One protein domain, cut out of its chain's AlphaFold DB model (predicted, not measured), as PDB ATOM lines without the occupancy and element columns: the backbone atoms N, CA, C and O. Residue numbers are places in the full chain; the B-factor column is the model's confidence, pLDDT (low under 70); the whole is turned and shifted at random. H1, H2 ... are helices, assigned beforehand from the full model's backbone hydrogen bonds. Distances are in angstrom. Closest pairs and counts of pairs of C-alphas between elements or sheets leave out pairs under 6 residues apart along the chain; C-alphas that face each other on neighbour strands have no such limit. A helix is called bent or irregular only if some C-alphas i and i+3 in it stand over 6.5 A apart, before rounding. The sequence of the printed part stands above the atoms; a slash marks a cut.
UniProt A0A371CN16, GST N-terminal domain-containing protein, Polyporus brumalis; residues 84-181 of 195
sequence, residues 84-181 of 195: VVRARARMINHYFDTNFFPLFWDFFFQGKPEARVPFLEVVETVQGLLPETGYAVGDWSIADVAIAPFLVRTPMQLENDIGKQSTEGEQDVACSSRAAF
ATOM      1  N   VAL A  84      65.564  -2.951  -0.854       98.38
ATOM      2  CA  VAL A  84      66.962  -2.525  -1.024       98.38
ATOM      3  C   VAL A  84      67.829  -3.726  -1.387       98.38
ATOM      4  O   VAL A  84      68.633  -3.638  -2.314       98.38
ATOM      5  N   VAL A  85      67.641  -4.862  -0.713       98.25
ATOM      6  CA  VAL A  85      68.364  -6.105  -1.028       98.25
ATOM      7  C   VAL A  85      67.999  -6.595  -2.432       98.25
ATOM      8  O   VAL A  85      68.883  -6.916  -3.227       98.25
ATOM      9  N   ARG A  86      66.714  -6.540  -2.801       98.38
ATOM     10  CA  ARG A  86      66.249  -6.866  -4.159       98.38
ATOM     11  C   ARG A  86      66.861  -5.948  -5.221       98.38
ATOM     12  O   ARG A  86      67.256  -6.415  -6.286       98.38
ATOM     13  N   ALA A  87      66.975  -4.649  -4.939       98.38
ATOM     14  CA  ALA A  87      67.633  -3.706  -5.842       98.38
ATOM     15  C   ALA A  87      69.133  -4.008  -6.009       98.38
ATOM     16  O   ALA A  87      69.641  -3.932  -7.127       98.38
ATOM     17  N   ARG A  88      69.835  -4.413  -4.941       97.94
ATOM     18  CA  ARG A  88      71.243  -4.847  -5.027       97.94
ATOM     19  C   ARG A  88      71.409  -6.104  -5.878       97.94
ATOM     20  O   ARG A  88      72.308  -6.134  -6.710       97.94
ATOM     21  N   ALA A  89      70.520  -7.089  -5.737       98.19
ATOM     22  CA  ALA A  89      70.551  -8.297  -6.564       98.19
ATOM     23  C   ALA A  89      70.435  -7.958  -8.064       98.19
ATOM     24  O   ALA A  89      71.205  -8.449  -8.890       98.19
ATOM     25  N   ARG A  90      69.538  -7.029  -8.415       98.06
ATOM     26  CA  ARG A  90      69.388  -6.527  -9.792       98.06
ATOM     27  C   ARG A  90      70.591  -5.726 -10.276       98.06
ATOM     28  O   ARG A  90      70.971  -5.854 -11.434       98.06
ATOM     29  N   MET A  91      71.193  -4.915  -9.406       97.00
ATOM     30  CA  MET A  91      72.415  -4.172  -9.720       97.00
ATOM     31  C   MET A  91      73.562  -5.127 -10.073       97.00
ATOM     32  O   MET A  91      74.238  -4.914 -11.076       97.00
ATOM     33  N   ILE A  92      73.734  -6.195  -9.290       95.94
ATOM     34  CA  ILE A  92      74.727  -7.243  -9.547       95.94
ATOM     35  C   ILE A  92      74.453  -7.924 -10.897       95.94
ATOM     36  O   ILE A  92      75.361  -8.010 -11.722       95.94
ATOM     37  N   ASN A  93      73.203  -8.314 -11.176       96.25
ATOM     38  CA  ASN A  93      72.821  -8.895 -12.470       96.25
ATOM     39  C   ASN A  93      73.117  -7.971 -13.646       96.25
ATOM     40  O   ASN A  93      73.679  -8.407 -14.647       96.25
ATOM     41  N   HIS A  94      72.763  -6.694 -13.523       96.00
ATOM     42  CA  HIS A  94      73.018  -5.713 -14.566       96.00
ATOM     43  C   HIS A  94      74.516  -5.528 -14.817       96.00
ATOM     44  O   HIS A  94      74.949  -5.520 -15.969       96.00
ATOM     45  N   TYR A  95      75.319  -5.411 -13.755       94.69
ATOM     46  CA  TYR A  95      76.769  -5.290 -13.879       94.69
ATOM     47  C   TYR A  95      77.371  -6.527 -14.553       94.69
ATOM     48  O   TYR A  95      78.160  -6.399 -15.490       94.69
ATOM     49  N   PHE A  96      76.953  -7.716 -14.125       92.94
ATOM     50  CA  PHE A  96      77.402  -8.979 -14.694       92.94
ATOM     51  C   PHE A  96      77.048  -9.102 -16.187       92.94
ATOM     52  O   PHE A  96      77.915  -9.391 -17.009       92.94
ATOM     53  N   ASP A  97      75.804  -8.816 -16.569       93.50
ATOM     54  CA  ASP A  97      75.343  -8.908 -17.960       93.50
ATOM     55  C   ASP A  97      76.049  -7.907 -18.889       93.50
ATOM     56  O   ASP A  97      76.423  -8.241 -20.011       93.50
ATOM     57  N   THR A  98      76.297  -6.686 -18.408       95.12
ATOM     58  CA  THR A  98      76.882  -5.616 -19.232       95.12
ATOM     59  C   THR A  98      78.408  -5.611 -19.273       95.12
ATOM     60  O   THR A  98      78.971  -5.093 -20.237       95.12
ATOM     61  N   ASN A  99      79.084  -6.186 -18.272       94.44
ATOM     62  CA  ASN A  99      80.548  -6.153 -18.167       94.44
ATOM     63  C   ASN A  99      81.171  -7.550 -18.228       94.44
ATOM     64  O   ASN A  99      82.110  -7.764 -18.990       94.44
ATOM     65  N   PHE A 100      80.652  -8.520 -17.466       93.69
ATOM     66  CA  PHE A 100      81.246  -9.861 -17.407       93.69
ATOM     67  C   PHE A 100      80.948 -10.660 -18.672       93.69
ATOM     68  O   PHE A 100      81.871 -11.181 -19.294       93.69
ATOM     69  N   PHE A 101      79.676 -10.777 -19.065       92.38
ATOM     70  CA  PHE A 101      79.286 -11.682 -20.150       92.38
ATOM     71  C   PHE A 101      79.954 -11.357 -21.504       92.38
ATOM     72  O   PHE A 101      80.444 -12.292 -22.145       92.38
ATOM     73  N   PRO A 102      80.065 -10.084 -21.941       95.00
ATOM     74  CA  PRO A 102      80.778  -9.749 -23.172       95.00
ATOM     75  C   PRO A 102      82.254 -10.158 -23.133       95.00
ATOM     76  O   PRO A 102      82.758 -10.715 -24.106       95.00
ATOM     77  N   LEU A 103      82.932  -9.949 -22.000       95.75
ATOM     78  CA  LEU A 103      84.338 -10.323 -21.820       95.75
ATOM     79  C   LEU A 103      84.528 -11.836 -21.734       95.75
ATOM     80  O   LEU A 103      85.450 -12.369 -22.343       95.75
ATOM     81  N   PHE A 104      83.630 -12.541 -21.046       94.38
ATOM     82  CA  PHE A 104      83.584 -14.001 -21.032       94.38
ATOM     83  C   PHE A 104      83.453 -14.559 -22.455       94.38
ATOM     84  O   PHE A 104      84.174 -15.483 -22.837       94.38
ATOM     85  N   TRP A 105      82.561 -13.978 -23.262       93.94
ATOM     86  CA  TRP A 105      82.381 -14.365 -24.657       93.94
ATOM     87  C   TRP A 105      83.631 -14.087 -25.497       93.94
ATOM     88  O   TRP A 105      84.100 -14.959 -26.233       93.94
ATOM     89  N   ASP A 106      84.185 -12.884 -25.380       95.12
ATOM     90  CA  ASP A 106      85.377 -12.470 -26.112       95.12
ATOM     91  C   ASP A 106      86.597 -13.333 -25.760       95.12
ATOM     92  O   ASP A 106      87.327 -13.758 -26.657       95.12
ATOM     93  N   PHE A 107      86.763 -13.675 -24.485       93.69
ATOM     94  CA  PHE A 107      87.841 -14.532 -24.013       93.69
ATOM     95  C   PHE A 107      87.660 -15.989 -24.468       93.69
ATOM     96  O   PHE A 107      88.493 -16.501 -25.213       93.69
ATOM     97  N   PHE A 108      86.555 -16.654 -24.103       93.38
ATOM     98  CA  PHE A 108      86.395 -18.096 -24.348       93.38
ATOM     99  C   PHE A 108      85.960 -18.459 -25.772       93.38
ATOM    100  O   PHE A 108      86.369 -19.489 -26.309       93.38
ATOM    101  N   PHE A 109      85.110 -17.649 -26.405       91.69
ATOM    102  CA  PHE A 109      84.484 -17.996 -27.689       91.69
ATOM    103  C   PHE A 109      85.066 -17.237 -28.880       91.69
ATOM    104  O   PHE A 109      84.994 -17.735 -30.011       91.69
ATOM    105  N   GLN A 110      85.641 -16.052 -28.660       92.69
ATOM    106  CA  GLN A 110      86.366 -15.322 -29.705       92.69
ATOM    107  C   GLN A 110      87.883 -15.484 -29.603       92.69
ATOM    108  O   GLN A 110      88.541 -15.363 -30.631       92.69
ATOM    109  N   GLY A 111      88.416 -15.843 -28.429       91.31
ATOM    110  CA  GLY A 111      89.852 -16.035 -28.230       91.31
ATOM    111  C   GLY A 111      90.636 -14.728 -28.291       91.31
ATOM    112  O   GLY A 111      91.771 -14.741 -28.738       91.31
ATOM    113  N   LYS A 112      90.028 -13.598 -27.908       92.69
ATOM    114  CA  LYS A 112      90.665 -12.276 -27.942       92.69
ATOM    115  C   LYS A 112      91.637 -12.107 -26.764       92.69
ATOM    116  O   LYS A 112      91.167 -12.038 -25.621       92.69
ATOM    117  N   PRO A 113      92.958 -11.986 -26.985       89.06
ATOM    118  CA  PRO A 113      93.931 -11.859 -25.896       89.06
ATOM    119  C   PRO A 113      93.725 -10.599 -25.050       89.06
ATOM    120  O   PRO A 113      93.906 -10.623 -23.832       89.06
ATOM    121  N   GLU A 114      93.287  -9.505 -25.676       92.94
ATOM    122  CA  GLU A 114      92.996  -8.229 -25.020       92.94
ATOM    123  C   GLU A 114      91.848  -8.309 -24.005       92.94
ATOM    124  O   GLU A 114      91.768  -7.463 -23.117       92.94
ATOM    125  N   ALA A 115      90.993  -9.336 -24.081       94.06
ATOM    126  CA  ALA A 115      89.915  -9.549 -23.118       94.06
ATOM    127  C   ALA A 115      90.414 -10.140 -21.790       94.06
ATOM    128  O   ALA A 115      89.707 -10.053 -20.791       94.06
ATOM    129  N   ARG A 116      91.627 -10.714 -21.741       90.56
ATOM    130  CA  ARG A 116      92.128 -11.449 -20.567       90.56
ATOM    131  C   ARG A 116      92.212 -10.590 -19.307       90.56
ATOM    132  O   ARG A 116      91.708 -10.997 -18.266       90.56
ATOM    133  N   VAL A 117      92.887  -9.441 -19.385       95.00
ATOM    134  CA  VAL A 117      93.078  -8.562 -18.218       95.00
ATOM    135  C   VAL A 117      91.744  -7.954 -17.769       95.00
ATOM    136  O   VAL A 117      91.394  -8.153 -16.608       95.00
ATOM    137  N   PRO A 118      90.928  -7.349 -18.659       96.12
ATOM    138  CA  PRO A 118      89.610  -6.844 -18.274       96.12
ATOM    139  C   PRO A 118      88.684  -7.923 -17.704       96.12
ATOM    140  O   PRO A 118      87.895  -7.650 -16.802       96.12
ATOM    141  N   PHE A 119      88.757  -9.160 -18.208       94.19
ATOM    142  CA  PHE A 119      87.939 -10.258 -17.694       94.19
ATOM    143  C   PHE A 119      88.273 -10.573 -16.231       94.19
ATOM    144  O   PHE A 119      87.359 -10.741 -15.425       94.19
ATOM    145  N   LEU A 120      89.561 -10.584 -15.867       92.75
ATOM    146  CA  LEU A 120      89.994 -10.745 -14.476       92.75
ATOM    147  C   LEU A 120      89.538  -9.571 -13.599       92.75
ATOM    148  O   LEU A 120      88.988  -9.801 -12.527       92.75
ATOM    149  N   GLU A 121      89.680  -8.332 -14.072       95.44
ATOM    150  CA  GLU A 121      89.245  -7.133 -13.335       95.44
ATOM    151  C   GLU A 121      87.733  -7.141 -13.053       95.44
ATOM    152  O   GLU A 121      87.280  -6.765 -11.967       95.44
ATOM    153  N   VAL A 122      86.924  -7.603 -14.011       93.94
ATOM    154  CA  VAL A 122      85.477  -7.740 -13.808       93.94
ATOM    155  C   VAL A 122      85.152  -8.868 -12.827       93.94
ATOM    156  O   VAL A 122      84.254  -8.696 -12.002       93.94
ATOM    157  N   VAL A 123      85.879  -9.991 -12.851       92.31
ATOM    158  CA  VAL A 123      85.737 -11.053 -11.836       92.31
ATOM    159  C   VAL A 123      86.054 -10.516 -10.439       92.31
ATOM    160  O   VAL A 123      85.268 -10.727  -9.517       92.31
ATOM    161  N   GLU A 124      87.157  -9.781 -10.283       94.19
ATOM    162  CA  GLU A 124      87.543  -9.150  -9.015       94.19
ATOM    163  C   GLU A 124      86.494  -8.143  -8.539       94.19
ATOM    164  O   GLU A 124      86.149  -8.114  -7.356       94.19
ATOM    165  N   THR A 125      85.929  -7.361  -9.462       93.94
ATOM    166  CA  THR A 125      84.857  -6.415  -9.145       93.94
ATOM    167  C   THR A 125      83.605  -7.145  -8.668       93.94
ATOM    168  O   THR A 125      83.061  -6.781  -7.629       93.94
ATOM    169  N   VAL A 126      83.166  -8.199  -9.369       90.94
ATOM    170  CA  VAL A 126      82.021  -9.020  -8.937       90.94
ATOM    171  C   VAL A 126      82.287  -9.626  -7.563       90.94
ATOM    172  O   VAL A 126      81.418  -9.537  -6.702       90.94
ATOM    173  N   GLN A 127      83.484 -10.167  -7.321       92.94
ATOM    174  CA  GLN A 127      83.878 -10.699  -6.014       92.94
ATOM    175  C   GLN A 127      83.807  -9.629  -4.914       92.94
ATOM    176  O   GLN A 127      83.309  -9.907  -3.828       92.94
ATOM    177  N   GLY A 128      84.240  -8.398  -5.197       94.19
ATOM    178  CA  GLY A 128      84.161  -7.272  -4.261       94.19
ATOM    179  C   GLY A 128      82.737  -6.780  -3.962       94.19
ATOM    180  O   GLY A 128      82.544  -6.051  -2.990       94.19
ATOM    181  N   LEU A 129      81.740  -7.166  -4.767       91.38
ATOM    182  CA  LEU A 129      80.323  -6.893  -4.498       91.38
ATOM    183  C   LEU A 129      79.686  -7.929  -3.558       91.38
ATOM    184  O   LEU A 129      78.591  -7.674  -3.049       91.38
ATOM    185  N   LEU A 130      80.331  -9.079  -3.341       93.62
ATOM    186  CA  LEU A 130      79.800 -10.160  -2.512       93.62
ATOM    187  C   LEU A 130      80.020  -9.874  -1.015       93.62
ATOM    188  O   LEU A 130      81.020  -9.258  -0.637       93.62
ATOM    189  N   PRO A 131      79.110 -10.328  -0.134       94.94
ATOM    190  CA  PRO A 131      79.361 -10.329   1.304       94.94
ATOM    191  C   PRO A 131      80.475 -11.324   1.678       94.94
ATOM    192  O   PRO A 131      80.793 -12.233   0.916       94.94
ATOM    193  N   GLU A 132      81.026 -11.204   2.892       95.06
ATOM    194  CA  GLU A 132      82.067 -12.126   3.396       95.06
ATOM    195  C   GLU A 132      81.613 -13.595   3.433       95.06
ATOM    196  O   GLU A 132      82.425 -14.508   3.298       95.06
ATOM    197  N   THR A 133      80.315 -13.829   3.636       95.69
ATOM    198  CA  THR A 133      79.717 -15.166   3.701       95.69
ATOM    199  C   THR A 133      78.341 -15.177   3.056       95.69
ATOM    200  O   THR A 133      77.622 -14.179   3.117       95.69
ATOM    201  N   GLY A 134      77.934 -16.345   2.565       96.25
ATOM    202  CA  GLY A 134      76.638 -16.544   1.924       96.25
ATOM    203  C   GLY A 134      76.708 -16.324   0.417       96.25
ATOM    204  O   GLY A 134      77.753 -16.501  -0.207       96.25
ATOM    205  N   TYR A 135      75.562 -15.982  -0.150       97.62
ATOM    206  CA  TYR A 135      75.338 -15.739  -1.568       97.62
ATOM    207  C   TYR A 135      75.465 -14.252  -1.914       97.62
ATOM    208  O   TYR A 135      75.765 -13.428  -1.047       97.62
ATOM    209  N   ALA A 136      75.225 -13.877  -3.172       97.12
ATOM    210  CA  ALA A 136      75.505 -12.535  -3.686       97.12
ATOM    211  C   ALA A 136      74.842 -11.394  -2.900       97.12
ATOM    212  O   ALA A 136      75.365 -10.282  -2.858       97.12
ATOM    213  N   VAL A 137      73.711 -11.663  -2.245       97.69
ATOM    214  CA  VAL A 137      73.024 -10.709  -1.364       97.69
ATOM    215  C   VAL A 137      72.666 -11.310   0.000       97.69
ATOM    216  O   VAL A 137      71.691 -10.900   0.629       97.69
ATOM    217  N   GLY A 138      73.470 -12.266   0.473       97.12
ATOM    218  CA  GLY A 138      73.237 -13.019   1.708       97.12
ATOM    219  C   GLY A 138      72.576 -14.364   1.424       97.12
ATOM    220  O   GLY A 138      73.271 -15.375   1.345       97.12
ATOM    221  N   ASP A 139      71.259 -14.377   1.237       97.44
ATOM    222  CA  ASP A 139      70.514 -15.583   0.854       97.44
ATOM    223  C   ASP A 139      70.509 -15.785  -0.673       97.44
ATOM    224  O   ASP A 139      70.738 -14.840  -1.435       97.44
ATOM    225  N   TRP A 140      70.247 -17.020  -1.118       98.00
ATOM    226  CA  TRP A 140      70.169 -17.367  -2.541       98.00
ATOM    227  C   TRP A 140      69.064 -16.564  -3.230       98.00
ATOM    228  O   TRP A 140      67.945 -16.467  -2.728       98.00
ATOM    229  N   SER A 141      69.374 -15.982  -4.386       98.56
ATOM    230  CA  SER A 141      68.489 -15.034  -5.060       98.56
ATOM    231  C   SER A 141      68.605 -15.088  -6.586       98.56
ATOM    232  O   SER A 141      69.419 -15.810  -7.168       98.56
ATOM    233  N   ILE A 142      67.831 -14.234  -7.261       98.44
ATOM    234  CA  ILE A 142      67.976 -13.972  -8.700       98.44
ATOM    235  C   ILE A 142      69.395 -13.554  -9.124       98.44
ATOM    236  O   ILE A 142      69.722 -13.703 -10.303       98.44
ATOM    237  N   ALA A 143      70.224 -13.029  -8.211       97.88
ATOM    238  CA  ALA A 143      71.613 -12.692  -8.518       97.88
ATOM    239  C   ALA A 143      72.447 -13.956  -8.757       97.88
ATOM    240  O   ALA A 143      73.128 -14.108  -9.772       97.88
ATOM    241  N   ASP A 144      72.312 -14.918  -7.852       98.19
ATOM    242  CA  ASP A 144      73.045 -16.177  -7.889       98.19
ATOM    243  C   ASP A 144      72.595 -17.039  -9.069       98.19
ATOM    244  O   ASP A 144      73.422 -17.574  -9.805       98.19
ATOM    245  N   VAL A 145      71.285 -17.082  -9.332       98.12
ATOM    246  CA  VAL A 145      70.710 -17.770 -10.498       98.12
ATOM    247  C   VAL A 145      71.301 -17.274 -11.822       98.12
ATOM    248  O   VAL A 145      71.481 -18.072 -12.748       98.12
ATOM    249  N   ALA A 146      71.567 -15.973 -11.946       96.12
ATOM    250  CA  ALA A 146      72.118 -15.389 -13.164       96.12
ATOM    251  C   ALA A 146      73.613 -15.689 -13.329       96.12
ATOM    252  O   ALA A 146      74.068 -15.979 -14.437       96.12
ATOM    253  N   ILE A 147      74.365 -15.643 -12.228       94.19
ATOM    254  CA  ILE A 147      75.828 -15.709 -12.233       94.19
ATOM    255  C   ILE A 147      76.343 -17.159 -12.199       94.19
ATOM    256  O   ILE A 147      77.311 -17.497 -12.889       94.19
ATOM    257  N   ALA A 148      75.684 -18.049 -11.447       95.81
ATOM    258  CA  ALA A 148      76.133 -19.423 -11.210       95.81
ATOM    259  C   ALA A 148      76.450 -20.228 -12.489       95.81
ATOM    260  O   ALA A 148      77.489 -20.894 -12.518       95.81
ATOM    261  N   PRO A 149      75.655 -20.158 -13.584       95.19
ATOM    262  CA  PRO A 149      75.981 -20.865 -14.820       95.19
ATOM    263  C   PRO A 149      77.373 -20.527 -15.370       95.19
ATOM    264  O   PRO A 149      78.027 -21.394 -15.951       95.19
ATOM    265  N   PHE A 150      77.830 -19.292 -15.194       93.38
ATOM    266  CA  PHE A 150      79.119 -18.832 -15.695       93.38
ATOM    267  C   PHE A 150      80.247 -19.089 -14.705       93.38
ATOM    268  O   PHE A 150      81.334 -19.477 -15.130       93.38
ATOM    269  N   LEU A 151      79.987 -18.959 -13.402       89.12
ATOM    270  CA  LEU A 151      80.980 -19.287 -12.376       89.12
ATOM    271  C   LEU A 151      81.333 -20.769 -12.345       89.12
ATOM    272  O   LEU A 151      82.464 -21.095 -12.025       89.12
ATOM    273  N   VAL A 152      80.415 -21.667 -12.711       92.62
ATOM    274  CA  VAL A 152      80.737 -23.098 -12.841       92.62
ATOM    275  C   VAL A 152      81.481 -23.378 -14.150       92.62
ATOM    276  O   VAL A 152      82.412 -24.179 -14.185       92.62
ATOM    277  N   ARG A 153      81.099 -22.705 -15.245       91.62
ATOM    278  CA  ARG A 153      81.708 -22.923 -16.568       91.62
ATOM    279  C   ARG A 153      83.115 -22.353 -16.684       91.62
ATOM    280  O   ARG A 153      83.928 -22.965 -17.359       91.62
ATOM    281  N   THR A 154      83.399 -21.223 -16.048       92.06
ATOM    282  CA  THR A 154      84.704 -20.550 -16.131       92.06
ATOM    283  C   THR A 154      85.860 -21.442 -15.651       92.06
ATOM    284  O   THR A 154      86.741 -21.720 -16.464       92.06
ATOM    285  N   PRO A 155      85.883 -21.964 -14.406       91.12
ATOM    286  CA  PRO A 155      86.941 -22.868 -13.962       91.12
ATOM    287  C   PRO A 155      86.935 -24.168 -14.765       91.12
ATOM    288  O   PRO A 155      87.991 -24.591 -15.217       91.12
ATOM    289  N   MET A 156      85.760 -24.737 -15.072       94.06
ATOM    290  CA  MET A 156      85.662 -25.926 -15.928       94.06
ATOM    291  C   MET A 156      86.344 -25.708 -17.290       94.06
ATOM    292  O   MET A 156      87.055 -26.588 -17.769       94.06
ATOM    293  N   GLN A 157      86.152 -24.549 -17.922       92.81
ATOM    294  CA  GLN A 157      86.782 -24.223 -19.200       92.81
ATOM    295  C   GLN A 157      88.290 -24.023 -19.057       92.81
ATOM    296  O   GLN A 157      89.046 -24.541 -19.873       92.81
ATOM    297  N   LEU A 158      88.731 -23.315 -18.017       90.06
ATOM    298  CA  LEU A 158      90.151 -23.058 -17.768       90.06
ATOM    299  C   LEU A 158      90.927 -24.335 -17.424       90.06
ATOM    300  O   LEU A 158      92.020 -24.541 -17.938       90.06
ATOM    301  N   GLU A 159      90.375 -25.201 -16.577       91.06
ATOM    302  CA  GLU A 159      91.027 -26.436 -16.119       91.06
ATOM    303  C   GLU A 159      91.181 -27.475 -17.230       91.06
ATOM    304  O   GLU A 159      92.127 -28.261 -17.212       91.06
ATOM    305  N   ASN A 160      90.255 -27.471 -18.191       91.56
ATOM    306  CA  ASN A 160      90.223 -28.420 -19.301       91.56
ATOM    307  C   ASN A 160      90.712 -27.808 -20.623       91.56
ATOM    308  O   ASN A 160      90.535 -28.422 -21.673       91.56
ATOM    309  N   ASP A 161      91.288 -26.600 -20.583       88.81
ATOM    310  CA  ASP A 161      91.792 -25.881 -21.757       88.81
ATOM    311  C   ASP A 161      90.731 -25.753 -22.884       88.81
ATOM    312  O   ASP A 161      91.017 -25.849 -24.080       88.81
ATOM    313  N   ILE A 162      89.467 -25.524 -22.498       87.62
ATOM    314  CA  ILE A 162      88.316 -25.390 -23.401       87.62
ATOM    315  C   ILE A 162      88.102 -23.916 -23.762       87.62
ATOM    316  O   ILE A 162      87.905 -23.065 -22.896       87.62
ATOM    317  N   GLY A 163      88.060 -23.624 -25.060       87.44
ATOM    318  CA  GLY A 163      87.774 -22.302 -25.626       87.44
ATOM    319  C   GLY A 163      88.810 -21.912 -26.681       87.44
ATOM    320  O   GLY A 163      89.816 -22.587 -26.851       87.44
ATOM    321  N   LYS A 164      88.569 -20.848 -27.449       85.75
ATOM    322  CA  LYS A 164      89.475 -20.467 -28.550       85.75
ATOM    323  C   LYS A 164      90.834 -19.966 -28.071       85.75
ATOM    324  O   LYS A 164      91.820 -20.133 -28.783       85.75
ATOM    325  N   GLN A 165      90.902 -19.423 -26.860       76.38
ATOM    326  CA  GLN A 165      92.143 -18.984 -26.232       76.38
ATOM    327  C   GLN A 165      93.166 -20.117 -26.041       76.38
ATOM    328  O   GLN A 165      94.350 -19.835 -25.912       76.38
ATOM    329  N   SER A 166      92.748 -21.392 -26.030       65.19
ATOM    330  CA  SER A 166      93.681 -22.523 -25.904       65.19
ATOM    331  C   SER A 166      94.381 -22.896 -27.215       65.19
ATOM    332  O   SER A 166      95.280 -23.731 -27.210       65.19
ATOM    333  N   THR A 167      94.005 -22.270 -28.337       59.22
ATOM    334  CA  THR A 167      94.616 -22.533 -29.652       59.22
ATOM    335  C   THR A 167      95.808 -21.626 -29.978       59.22
ATOM    336  O   THR A 167      96.524 -21.884 -30.945       59.22
ATOM    337  N   GLU A 168      96.070 -20.600 -29.163       49.16
ATOM    338  CA  GLU A 168      97.254 -19.747 -29.289       49.16
ATOM    339  C   GLU A 168      98.425 -20.320 -28.478       49.16
ATOM    340  O   GLU A 168      98.537 -20.091 -27.279       49.16
ATOM    341  N   GLY A 169      99.311 -21.051 -29.163       42.38
ATOM    342  CA  GLY A 169     100.687 -21.318 -28.730       42.38
ATOM    343  C   GLY A 169     100.840 -22.106 -27.426       42.38
ATOM    344  O   GLY A 169     100.857 -21.546 -26.331       42.38
ATOM    345  N   GLU A 170     101.081 -23.411 -27.555       47.00
ATOM    346  CA  GLU A 170     101.732 -24.219 -26.520       47.00
ATOM    347  C   GLU A 170     102.959 -23.471 -25.959       47.00
ATOM    348  O   GLU A 170     103.974 -23.372 -26.643       47.00
ATOM    349  N   GLN A 171     102.862 -22.925 -24.737       41.25
ATOM    350  CA  GLN A 171     103.751 -23.236 -23.597       41.25
ATOM    351  C   GLN A 171     103.659 -22.254 -22.407       41.25
ATOM    352  O   GLN A 171     103.962 -22.683 -21.300       41.25
ATOM    353  N   ASP A 172     103.137 -21.026 -22.540       39.50
ATOM    354  CA  ASP A 172     103.169 -20.056 -21.413       39.50
ATOM    355  C   ASP A 172     101.805 -19.709 -20.778       39.50
ATOM    356  O   ASP A 172     101.731 -19.308 -19.613       39.50
ATOM    357  N   VAL A 173     100.685 -19.889 -21.488       47.44
ATOM    358  CA  VAL A 173      99.364 -19.433 -21.001       47.44
ATOM    359  C   VAL A 173      98.727 -20.422 -20.016       47.44
ATOM    360  O   VAL A 173      98.191 -20.002 -18.988       47.44
ATOM    361  N   ALA A 174      98.854 -21.727 -20.277       40.12
ATOM    362  CA  ALA A 174      98.272 -22.786 -19.447       40.12
ATOM    363  C   ALA A 174      98.923 -22.891 -18.053       40.12
ATOM    364  O   ALA A 174      98.279 -23.304 -17.091       40.12
ATOM    365  N   CYS A 175     100.192 -22.492 -17.909       34.69
ATOM    366  CA  CYS A 175     100.883 -22.547 -16.620       34.69
ATOM    367  C   CYS A 175     100.470 -21.388 -15.689       34.69
ATOM    368  O   CYS A 175     100.362 -21.569 -14.478       34.69
ATOM    369  N   SER A 176     100.173 -20.212 -16.255       44.09
ATOM    370  CA  SER A 176      99.768 -19.014 -15.505       44.09
ATOM    371  C   SER A 176      98.304 -19.056 -15.045       44.09
ATOM    372  O   SER A 176      98.010 -18.636 -13.926       44.09
ATOM    373  N   SER A 177      97.385 -19.586 -15.859       43.62
ATOM    374  CA  SER A 177      95.963 -19.707 -15.489       43.62
ATOM    375  C   SER A 177      95.724 -20.776 -14.418       43.62
ATOM    376  O   SER A 177      94.914 -20.572 -13.515       43.62
ATOM    377  N   ARG A 178      96.478 -21.884 -14.459       45.84
ATOM    378  CA  ARG A 178      96.403 -22.975 -13.469       45.84
ATOM    379  C   ARG A 178      96.880 -22.565 -12.072       45.84
ATOM    380  O   ARG A 178      96.427 -23.153 -11.096       45.84
ATOM    381  N   ALA A 179      97.762 -21.572 -11.965       44.03
ATOM    382  CA  ALA A 179      98.271 -21.084 -10.681       44.03
ATOM    383  C   ALA A 179      97.276 -20.173  -9.936       44.03
ATOM    384  O   ALA A 179      97.306 -20.122  -8.712       44.03
ATOM    385  N   ALA A 180      96.379 -19.485 -10.651       47.53
ATOM    386  CA  ALA A 180      95.435 -18.538 -10.049       47.53
ATOM    387  C   ALA A 180      94.255 -19.213  -9.320       47.53
ATOM    388  O   ALA A 180      93.612 -18.581  -8.489       47.53
ATOM    389  N   PHE A 181      93.979 -20.489  -9.618       46.00
ATOM    390  CA  PHE A 181      92.792 -21.202  -9.129       46.00
ATOM    391  C   PHE A 181      93.099 -22.466  -8.306       46.00
ATOM    392  O   PHE A 181      92.170 -23.163  -7.900       46.00
TER     393      PHE A 181
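AT A GLANCE: This is residues 84 to 181 of the 195 residues of the protein "GST N-terminal domain-containing protein" of Polyporus brumalis (UniProt A0A371CN16). A rod-shaped group of three long helices, in which the bent H1 has H2 and H3 packed on it while H2 and H3 stay apart from each other; a long loop, residues 130 to 141, crosses from H2 to H3 at one end of the group. At the other end, short H4 packs on the second arm of H1, and H5 folds back to reach the end of H3. The printed part has 98 residues with five named helices, in the order H1, H2, H3, H4, H5, and no named strand; the class is all helix. It is compact, with a radius of gyration of the C-alphas of 14.5 A, and spans 48 by 23 by 19 A.

HOW THE PARTS SIT: H1, residues 84 to 110, was assigned as one helix by its hydrogen bonds, but it is bent: C-alphas 98 and 101 are 6.6 A apart, and its arms H1a, residues 84 to 98, and H1b, residues 101 to 110, stand at a shallow tilt of 29 degrees. H1 is the hub, touching three other helices. H1b and H2, residues 113 to 129, form a helical hairpin, opposite ways at a shallow tilt of 32 degrees, only just short of steep; H2 touches H1b with residues 113 to 119 alone, and the closest C-alphas, of Phe 107 and Ala 115, are 5.5 A apart. H1a and H2 only just touch, with 3 pairs of C-alphas within 8 A, the closest those of Phe 96 and Val 126 at 7.4 A. H3, residues 142 to 159, touches H1a with residues 142 to 147 alone, the same way at a steep tilt of 39 degrees; the closest C-alphas, of Ala 89 and Ala 143, are 4.9 A apart. H1b and H3 are near each other, and H2 and H3 are apart. H4, residues 164 to 167, touches H1b, the closest C-alphas being those of Phe 109 and Lys 164 at 5.6 A. H5, residues 173 to 180, only just touches H3, with 3 pairs of C-alphas within 8 A, the closest those of Glu 159 and Arg 178 at 6.9 A. In H1a and H1b every O i to N i+4 pair is within hydrogen-bond range, against 11 of 13 in H2, 10 of 14 in H3 and 2 of 4 in H5; H4 is too short for such a pair.

IN THESE COORDINATES: H1a begins at C-alpha 84 (66.962, -2.525, -1.024) and is 21.0 A from first to last C-alpha; H1b is 12.4 A. H2 is 25.8 A and H3 27.2 A; both are irregular, but only just, with C-alphas 114 and 117 6.8 A apart and C-alphas 146 and 149 6.9 A apart. H4 is 5.6 A, and H5, 11.7 A, ends at C-alpha 180 (95.435, -18.538, -10.049).

THE WHOLE: The two C-alphas farthest apart, of Val 84 and Glu 170, are 48.3 A apart. The printed part has no cut. The link from H2 to H3, with 12 residues, is long; the others are tight. Mean pLDDT of the printed part is 86.2, and residues 166 to 181 are under 70.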